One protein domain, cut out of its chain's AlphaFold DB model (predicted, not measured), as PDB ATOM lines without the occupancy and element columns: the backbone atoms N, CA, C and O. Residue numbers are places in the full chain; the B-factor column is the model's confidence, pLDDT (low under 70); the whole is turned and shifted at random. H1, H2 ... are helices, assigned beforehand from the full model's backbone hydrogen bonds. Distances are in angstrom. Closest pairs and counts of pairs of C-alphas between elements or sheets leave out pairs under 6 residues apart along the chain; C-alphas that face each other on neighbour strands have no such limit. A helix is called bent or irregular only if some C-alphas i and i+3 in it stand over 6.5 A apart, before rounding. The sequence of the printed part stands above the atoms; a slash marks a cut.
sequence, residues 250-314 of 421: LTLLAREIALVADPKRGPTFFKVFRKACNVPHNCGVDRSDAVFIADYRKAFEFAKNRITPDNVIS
ATOM      1  N   LEU A 250     223.325  40.513 162.751       90.00
ATOM      2  CA  LEU A 250     222.315  39.707 163.444       90.00
ATOM      3  C   LEU A 250     220.885  40.030 162.978       90.00
ATOM      4  O   LEU A 250     220.094  39.113 162.775       90.00
ATOM      5  N   THR A 251     220.541  41.308 162.778       90.19
ATOM      6  CA  THR A 251     219.200  41.689 162.287       90.19
ATOM      7  C   THR A 251     218.967  41.278 160.833       90.19
ATOM      8  O   THR A 251     217.845  40.911 160.484       90.19
ATOM      9  N   LEU A 252     220.015  41.265 160.000       91.25
ATOM     10  CA  LEU A 252     219.955  40.725 158.639       91.25
ATOM     11  C   LEU A 252     219.676  39.214 158.670       91.25
ATOM     12  O   LEU A 252     218.674  38.767 158.115       91.25
ATOM     13  N   LEU A 253     220.465  38.451 159.433       93.19
ATOM     14  CA  LEU A 253     220.268  37.007 159.598       93.19
ATOM     15  C   LEU A 253     218.878  36.667 160.171       93.19
ATOM     16  O   LEU A 253     218.181  35.794 159.659       93.19
ATOM     17  N   ALA A 254     218.422  37.394 161.193       91.25
ATOM     18  CA  ALA A 254     217.093  37.210 161.773       91.25
ATOM     19  C   ALA A 254     215.955  37.528 160.785       91.25
ATOM     20  O   ALA A 254     214.897  36.897 160.843       91.25
ATOM     21  N   ARG A 255     216.160  38.484 159.866       92.06
ATOM     22  CA  ARG A 255     215.225  38.801 158.775       92.06
ATOM     23  C   ARG A 255     215.191  37.686 157.731       92.06
ATOM     24  O   ARG A 255     214.102  37.312 157.310       92.06
ATOM     25  N   GLU A 256     216.341  37.138 157.351       91.69
ATOM     26  CA  GLU A 256     216.446  36.002 156.426       91.69
ATOM     27  C   GLU A 256     215.726  34.760 156.979       91.69
ATOM     28  O   GLU A 256     214.863  34.198 156.304       91.69
ATOM     29  N   ILE A 257     215.977  34.400 158.245       90.81
ATOM     30  CA  ILE A 257     215.288  33.296 158.938       90.81
ATOM     31  C   ILE A 257     213.769  33.539 159.006       90.81
ATOM     32  O   ILE A 257     212.975  32.624 158.788       90.81
ATOM     33  N   ALA A 258     213.341  34.775 159.282       89.50
ATOM     34  CA  ALA A 258     211.921  35.117 159.342       89.50
ATOM     35  C   ALA A 258     211.222  35.048 157.970       89.50
ATOM     36  O   ALA A 258     210.050  34.673 157.919       89.50
ATOM     37  N   LEU A 259     211.920  35.340 156.865       90.38
ATOM     38  CA  LEU A 259     211.378  35.185 155.507       90.38
ATOM     39  C   LEU A 259     211.154  33.714 155.120       90.38
ATOM     40  O   LEU A 259     210.182  33.434 154.426       90.38
ATOM     41  N   VAL A 260     211.985  32.777 155.596       87.56
ATOM     42  CA  VAL A 260     211.753  31.325 155.404       87.56
ATOM     43  C   VAL A 260     210.484  30.864 156.133       87.56
ATOM     44  O   VAL A 260     209.771  29.982 155.657       87.56
ATOM     45  N   ALA A 261     210.175  31.473 157.279       86.19
ATOM     46  CA  ALA A 261     208.997  31.135 158.071       86.19
ATOM     47  C   ALA A 261     207.687  31.734 157.532       86.19
ATOM     48  O   ALA A 261     206.630  31.121 157.654       86.19
ATOM     49  N   ASP A 262     207.742  32.954 156.997       85.81
ATOM     50  CA  ASP A 262     206.573  33.710 156.546       85.81
ATOM     51  C   ASP A 262     206.995  34.764 155.499       85.81
ATOM     52  O   ASP A 262     207.280  35.921 155.842       85.81
ATOM     53  N   PRO A 263     207.022  34.392 154.202       87.69
ATOM     54  CA  PRO A 263     207.371  35.305 153.112       87.69
ATOM     55  C   PRO A 263     206.437  36.518 152.996       87.69
ATOM     56  O   PRO A 263     206.841  37.559 152.477       87.69
ATOM     57  N   LYS A 264     205.194  36.404 153.492       88.06
ATOM     58  CA  LYS A 264     204.175  37.466 153.459       88.06
ATOM     59  C   LYS A 264     204.345  38.495 154.583       88.06
ATOM     60  O   LYS A 264     203.634  39.496 154.590       88.06
ATOM     61  N   ARG A 265     205.306  38.288 155.493       88.69
ATOM     62  CA  ARG A 265     205.641  39.183 156.615       88.69
ATOM     63  C   ARG A 265     204.479  39.415 157.594       88.69
ATOM     64  O   ARG A 265     204.335  40.506 158.142       88.69
ATOM     65  N   GLY A 266     203.654  38.394 157.815       83.69
ATOM     66  CA  GLY A 266     202.554  38.416 158.777       83.69
ATOM     67  C   GLY A 266     203.001  38.285 160.246       83.69
ATOM     68  O   GLY A 266     204.174  38.457 160.591       83.69
ATOM     69  N   PRO A 267     202.071  37.965 161.168       84.94
ATOM     70  CA  PRO A 267     202.381  37.833 162.596       84.94
ATOM     71  C   PRO A 267     203.463  36.785 162.906       84.94
ATOM     72  O   PRO A 267     204.211  36.939 163.877       84.94
ATOM     73  N   THR A 268     203.576  35.739 162.079       82.38
ATOM     74  CA  THR A 268     204.593  34.689 162.220       82.38
ATOM     75  C   THR A 268     205.987  35.236 161.932       82.38
ATOM     76  O   THR A 268     206.884  35.025 162.751       82.38
ATOM     77  N   PHE A 269     206.162  36.030 160.870       89.88
ATOM     78  CA  PHE A 269     207.420  36.728 160.576       89.88
ATOM     79  C   PHE A 269     207.928  37.531 161.784       89.88
ATOM     80  O   PHE A 269     209.046  37.315 162.252       89.88
ATOM     81  N   PHE A 270     207.092  38.395 162.373       88.12
ATOM     82  CA  PHE A 270     207.492  39.223 163.524       88.12
ATOM     83  C   PHE A 270     207.708  38.427 164.823       88.12
ATOM     84  O   PHE A 270     208.375  38.914 165.743       88.12
ATOM     85  N   LYS A 271     207.148  37.217 164.934       87.56
ATOM     86  CA  LYS A 271     207.416  36.282 166.038       87.56
ATOM     87  C   LYS A 271     208.773  35.595 165.854       87.56
ATOM     88  O   LYS A 271     209.557  35.551 166.801       87.56
ATOM     89  N   VAL A 272     209.068  35.115 164.644       88.94
ATOM     90  CA  VAL A 272     210.343  34.467 164.299       88.94
ATOM     91  C   VAL A 272     211.494  35.463 164.356       88.94
ATOM     92  O   VAL A 272     212.468  35.187 165.044       88.94
ATOM     93  N   PHE A 273     211.351  36.647 163.753       91.75
ATOM     94  CA  PHE A 273     212.359  37.712 163.772       91.75
ATOM     95  C   PHE A 273     212.795  38.070 165.200       91.75
ATOM     96  O   PHE A 273     213.979  38.010 165.526       91.75
ATOM     97  N   ARG A 274     211.836  38.358 166.096       91.25
ATOM     98  CA  ARG A 274     212.135  38.667 167.506       91.25
ATOM     99  C   ARG A 274     212.797  37.497 168.235       91.25
ATOM    100  O   ARG A 274     213.717  37.722 169.017       91.25
ATOM    101  N   LYS A 275     212.372  36.253 167.976       91.56
ATOM    102  CA  LYS A 275     212.994  35.074 168.596       91.56
ATOM    103  C   LYS A 275     214.417  34.841 168.070       91.56
ATOM    104  O   LYS A 275     215.289  34.526 168.872       91.56
ATOM    105  N   ALA A 276     214.660  35.061 166.777       92.50
ATOM    106  CA  ALA A 276     215.963  34.930 166.126       92.50
ATOM    107  C   ALA A 276     216.971  36.000 166.586       92.50
ATOM    108  O   ALA A 276     218.102  35.646 166.910       92.50
ATOM    109  N   CYS A 277     216.557  37.268 166.715       91.75
ATOM    110  CA  CYS A 277     217.381  38.337 167.305       91.75
ATOM    111  C   CYS A 277     217.759  38.071 168.774       91.75
ATOM    112  O   CYS A 277     218.794  38.540 169.239       91.75
ATOM    113  N   ASN A 278     216.936  37.318 169.510       91.31
ATOM    114  CA  ASN A 278     217.205  36.962 170.903       91.31
ATOM    115  C   ASN A 278     218.028  35.669 171.061       91.31
ATOM    116  O   ASN A 278     218.364  35.327 172.192       91.31
ATOM    117  N   VAL A 279     218.375  34.951 169.980       92.44
ATOM    118  CA  VAL A 279     219.143  33.693 170.073       92.44
ATOM    119  C   VAL A 279     220.482  33.857 170.807       92.44
ATOM    120  O   VAL A 279     220.644  33.126 171.779       92.44
ATOM    121  N   PRO A 280     221.387  34.805 170.472       90.69
ATOM    122  CA  PRO A 280     222.670  34.935 171.177       90.69
ATOM    123  C   PRO A 280     222.482  35.078 172.692       90.69
ATOM    124  O   PRO A 280     223.016  34.295 173.473       90.69
ATOM    125  N   HIS A 281     221.582  35.980 173.097       88.38
ATOM    126  CA  HIS A 281     221.238  36.223 174.497       88.38
ATOM    127  C   HIS A 281     220.685  34.966 175.197       88.38
ATOM    128  O   HIS A 281     221.129  34.627 176.289       88.38
ATOM    129  N   ASN A 282     219.790  34.215 174.545       87.81
ATOM    130  CA  ASN A 282     219.289  32.934 175.065       87.81
ATOM    131  C   ASN A 282     220.394  31.861 175.164       87.81
ATOM    132  O   ASN A 282     220.298  30.939 175.978       87.81
ATOM    133  N   CYS A 283     221.436  31.948 174.335       88.44
ATOM    134  CA  CYS A 283     222.581  31.043 174.369       88.44
ATOM    135  C   CYS A 283     223.616  31.426 175.446       88.44
ATOM    136  O   CYS A 283     224.462  30.588 175.755       88.44
ATOM    137  N   GLY A 284     223.519  32.624 176.041       88.06
ATOM    138  CA  GLY A 284     224.492  33.177 176.994       88.06
ATOM    139  C   GLY A 284     225.577  34.048 176.347       88.06
ATOM    140  O   GLY A 284     226.652  34.190 176.916       88.06
ATOM    141  N   VAL A 285     225.317  34.588 175.153       89.31
ATOM    142  CA  VAL A 285     226.276  35.322 174.309       89.31
ATOM    143  C   VAL A 285     225.766  36.739 174.032       89.31
ATOM    144  O   VAL A 285     224.552  36.970 173.966       89.31
ATOM    145  N   ASP A 286     226.673  37.700 173.848       86.44
ATOM    146  CA  ASP A 286     226.291  39.061 173.471       86.44
ATOM    147  C   ASP A 286     225.664  39.127 172.061       86.44
ATOM    148  O   ASP A 286     225.940  38.316 171.176       86.44
ATOM    149  N   ARG A 287     224.798  40.120 171.826       85.44
ATOM    150  CA  ARG A 287     224.116  40.318 170.533       85.44
ATOM    151  C   ARG A 287     225.020  40.903 169.439       85.44
ATOM    152  O   ARG A 287     224.575  40.996 168.295       85.44
ATOM    153  N   SER A 288     226.243  41.300 169.781       85.31
ATOM    154  CA  SER A 288     227.278  41.812 168.879       85.31
ATOM    155  C   SER A 288     228.435  40.832 168.630       85.31
ATOM    156  O   SER A 288     229.305  41.145 167.819       85.31
ATOM    157  N   ASP A 289     228.434  39.640 169.248       86.81
ATOM    158  CA  ASP A 289     229.486  38.628 169.060       86.81
ATOM    159  C   ASP A 289     229.577  38.182 167.589       86.81
ATOM    160  O   ASP A 289     228.752  37.418 167.074       86.81
ATOM    161  N   ALA A 290     230.608  38.671 166.900       88.38
ATOM    162  CA  ALA A 290     230.819  38.425 165.481       88.38
ATOM    163  C   ALA A 290     231.107  36.947 165.161       88.38
ATOM    164  O   ALA A 290     230.768  36.489 164.067       88.38
ATOM    165  N   VAL A 291     231.693  36.190 166.094       88.94
ATOM    166  CA  VAL A 291     232.021  34.770 165.904       88.94
ATOM    167  C   VAL A 291     230.749  33.938 166.001       88.94
ATOM    168  O   VAL A 291     230.454  33.160 165.091       88.94
ATOM    169  N   PHE A 292     229.942  34.171 167.040       92.06
ATOM    170  CA  PHE A 292     228.634  33.544 167.196       92.06
ATOM    171  C   PHE A 292     227.713  33.870 166.015       92.06
ATOM    172  O   PHE A 292     227.084  32.972 165.460       92.06
ATOM    173  N   ILE A 293     227.645  35.135 165.581       92.00
ATOM    174  CA  ILE A 293     226.805  35.540 164.441       92.00
ATOM    175  C   ILE A 293     227.284  34.880 163.136       92.00
ATOM    176  O   ILE A 293     226.452  34.444 162.333       92.00
ATOM    177  N   ALA A 294     228.598  34.759 162.920       90.62
ATOM    178  CA  ALA A 294     229.151  34.090 161.744       90.62
ATOM    179  C   ALA A 294     228.838  32.584 161.726       90.62
ATOM    180  O   ALA A 294     228.410  32.065 160.692       90.62
ATOM    181  N   ASP A 295     228.995  31.879 162.848       91.81
ATOM    182  CA  ASP A 295     228.647  30.455 162.941       91.81
ATOM    183  C   ASP A 295     227.128  30.223 162.907       91.81
ATOM    184  O   ASP A 295     226.671  29.268 162.282       91.81
ATOM    185  N   TYR A 296     226.319  31.127 163.467       94.50
ATOM    186  CA  TYR A 296     224.855  31.076 163.373       94.50
ATOM    187  C   TYR A 296     224.388  31.270 161.921       94.50
ATOM    188  O   TYR A 296     223.484  30.562 161.468       94.50
ATOM    189  N   ARG A 297     225.054  32.134 161.137       94.62
ATOM    190  CA  ARG A 297     224.822  32.250 159.687       94.62
ATOM    191  C   ARG A 297     225.190  30.963 158.939       94.62
ATOM    192  O   ARG A 297     224.406  30.525 158.100       94.62
ATOM    193  N   LYS A 298     226.317  30.314 159.262       91.88
ATOM    194  CA  LYS A 298     226.687  29.000 158.683       91.88
ATOM    195  C   LYS A 298     225.657  27.922 159.029       91.88
ATOM    196  O   LYS A 298     225.240  27.173 158.150       91.88
ATOM    197  N   ALA A 299     225.210  27.876 160.283       92.81
ATOM    198  CA  ALA A 299     224.187  26.943 160.745       92.81
ATOM    199  C   ALA A 299     222.833  27.177 160.062       92.81
ATOM    200  O   ALA A 299     222.160  26.209 159.716       92.81
ATOM    201  N   PHE A 300     222.457  28.434 159.802       94.81
ATOM    202  CA  PHE A 300     221.281  28.759 158.998       94.81
ATOM    203  C   PHE A 300     221.418  28.283 157.549       94.81
ATOM    204  O   PHE A 300     220.549  27.548 157.098       94.81
ATOM    205  N   GLU A 301     222.497  28.627 156.837       92.62
ATOM    206  CA  GLU A 301     222.677  28.209 155.436       92.62
ATOM    207  C   GLU A 301     222.754  26.679 155.283       92.62
ATOM    208  O   GLU A 301     222.136  26.119 154.379       92.62
ATOM    209  N   PHE A 302     223.412  25.977 156.212       90.44
ATOM    210  CA  PHE A 302     223.452  24.510 156.243       90.44
ATOM    211  C   PHE A 302     222.076  23.875 156.521       90.44
ATOM    212  O   PHE A 302     221.714  22.856 155.926       90.44
ATOM    213  N   ALA A 303     221.284  24.476 157.414       89.81
ATOM    214  CA  ALA A 303     219.954  23.993 157.778       89.81
ATOM    215  C   ALA A 303     218.840  24.443 156.816       89.81
ATOM    216  O   ALA A 303     217.762  23.853 156.835       89.81
ATOM    217  N   LYS A 304     219.080  25.457 155.978       88.88
ATOM    218  CA  LYS A 304     218.103  26.221 155.175       88.88
ATOM    219  C   LYS A 304     217.051  25.360 154.480       88.88
ATOM    220  O   LYS A 304     215.859  25.572 154.671       88.88
ATOM    221  N   ASN A 305     217.492  24.316 153.780       87.81
ATOM    222  CA  ASN A 305     216.634  23.401 153.013       87.81
ATOM    223  C   ASN A 305     215.831  22.404 153.884       87.81
ATOM    224  O   ASN A 305     215.078  21.589 153.355       87.81
ATOM    225  N   ARG A 306     216.008  22.437 155.212       85.94
ATOM    226  CA  ARG A 306     215.304  21.630 156.229       85.94
ATOM    227  C   ARG A 306     214.450  22.489 157.174       85.94
ATOM    228  O   ARG A 306     213.676  21.946 157.964       85.94
ATOM    229  N   ILE A 307     214.594  23.815 157.118       87.94
ATOM    230  CA  ILE A 307     213.787  24.757 157.897       87.94
ATOM    231  C   ILE A 307     212.436  24.944 157.198       87.94
ATOM    232  O   ILE A 307     212.347  25.092 155.983       87.94
ATOM    233  N   THR A 308     211.372  24.944 157.989       83.44
ATOM    234  CA  THR A 308     209.982  25.126 157.565       83.44
ATOM    235  C   THR A 308     209.277  26.091 158.527       83.44
ATOM    236  O   THR A 308     209.738  26.263 159.661       83.44
ATOM    237  N   PRO A 309     208.135  26.691 158.138       81.56
ATOM    238  CA  PRO A 309     207.330  27.522 159.039       81.56
ATOM    239  C   PRO A 309     206.970  26.832 160.363       81.56
ATOM    240  O   PRO A 309     206.889  27.491 161.400       81.56
ATOM    241  N   ASP A 310     206.804  25.506 160.333       78.62
ATOM    242  CA  ASP A 310     206.392  24.699 161.480       78.62
ATOM    243  C   ASP A 310     207.553  24.404 162.447       78.62
ATOM    244  O   ASP A 310     207.366  24.483 163.660       78.62
ATOM    245  N   ASN A 311     208.761  24.108 161.938       83.62
ATOM    246  CA  ASN A 311     209.908  23.701 162.769       83.62
ATOM    247  C   ASN A 311     210.896  24.823 163.137       83.62
ATOM    248  O   ASN A 311     211.750  24.622 164.003       83.62
ATOM    249  N   VAL A 312     210.792  26.018 162.548       88.44
ATOM    250  CA  VAL A 312     211.755  27.109 162.796       88.44
ATOM    251  C   VAL A 312     211.740  27.613 164.249       88.44
ATOM    252  O   VAL A 312     212.794  27.819 164.849       88.44
ATOM    253  N   ILE A 313     210.556  27.775 164.857       85.94
ATOM    254  CA  ILE A 313     210.407  28.310 166.226       85.94
ATOM    255  C   ILE A 313     210.819  27.285 167.291       85.94
ATOM    256  O   ILE A 313     211.296  27.674 168.363       85.94
ATOM    257  N   SER A 314     210.589  26.006 167.016       80.50
ATOM    258  CA  SER A 314     210.601  24.886 167.963       80.50
ATOM    259  C   SER A 314     211.836  23.997 167.820       80.50
ATOM    260  O   SER A 314     212.421  23.632 168.833       80.50
TER     261      SER A 314
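AT A GLANCE: This is residues 250 to 314 of the 421 residues of an uncharacterized protein of bacterium BMS3Bbin14 (UniProt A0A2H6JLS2). A hairpin of two helices, H1 and H2, has a longer helix, H4, running alongside H1 in nearly the same direction. The small helix H3 follows directly on H2, and the chain turns through it and a short link to come back into H4; residues 307 to 314 turn back after the end of H4. The printed part has 65 residues, with four named helices in the order H1, H2, H3, H4 and no named strand; the class is all helix, with 45 residues in the named helices. The whole is compact, with a radius of gyration of the C-alphas of 11.2 A, and a rounded outline spanning 30 by 22 by 20 A.

IN THESE COORDINATES: H1 covers residues 250 to 261 and begins with C-alpha 250 at (222.315, 39.707, 163.444); its first and last C-alphas are 16.7 A apart. H2 covers residues 267 to 277, 15.7 A long, and begins with C-alpha 267 at (202.381, 37.833, 162.596). H3 covers residues 279 to 283 and is 6.1 A long. H4, the longest helix, covers residues 290 to 306, is 24.7 A long and ends with C-alpha 306 at (215.304, 21.630, 156.229). H4 is irregular, with C-alphas 302 and 305 at 7.6 A, and has a kink of 27 degrees near residue 300.

HOW THE PARTS SIT: H1 and H2 form a helical hairpin and touch, with the C-alphas of Ala 258 and Phe 269 the closest at 4.9 A. They run opposite ways at a steep tilt of 36 degrees, only just steep. H1 and H4 only just touch, with 3 pairs of C-alphas within 8 A, and H4 does so with residues 293 to 300 alone. Their closest C-alphas are those of Leu 250 and Ile 293, 6.2 A apart, and they run the same way at a shallow tilt of 11 degrees, the line of H4 being a rough one. H3 and H4 are close but not clearly touching, with the C-alphas of Pro 280 and Phe 292 the closest at 7.3 A. H2 and H3 meet only through their link. H1 is apart from H3, and H2 is apart from H4. In H1 and H3 every O i to N i+4 pair is within hydrogen-bond range; in H2 it is 6 of 7 pairs and in H4 11 of 13.

THE WHOLE: The two C-alphas farthest apart are those of Lys 264 and Gly 284, at 31.4 A. The printed part has no cut. The links H1 to H2 and H2 to H3 are tight, and the link H3 to H4, with 6 residues, is short. The mean pLDDT of the printed part is 88.9, and no printed residue is under 70.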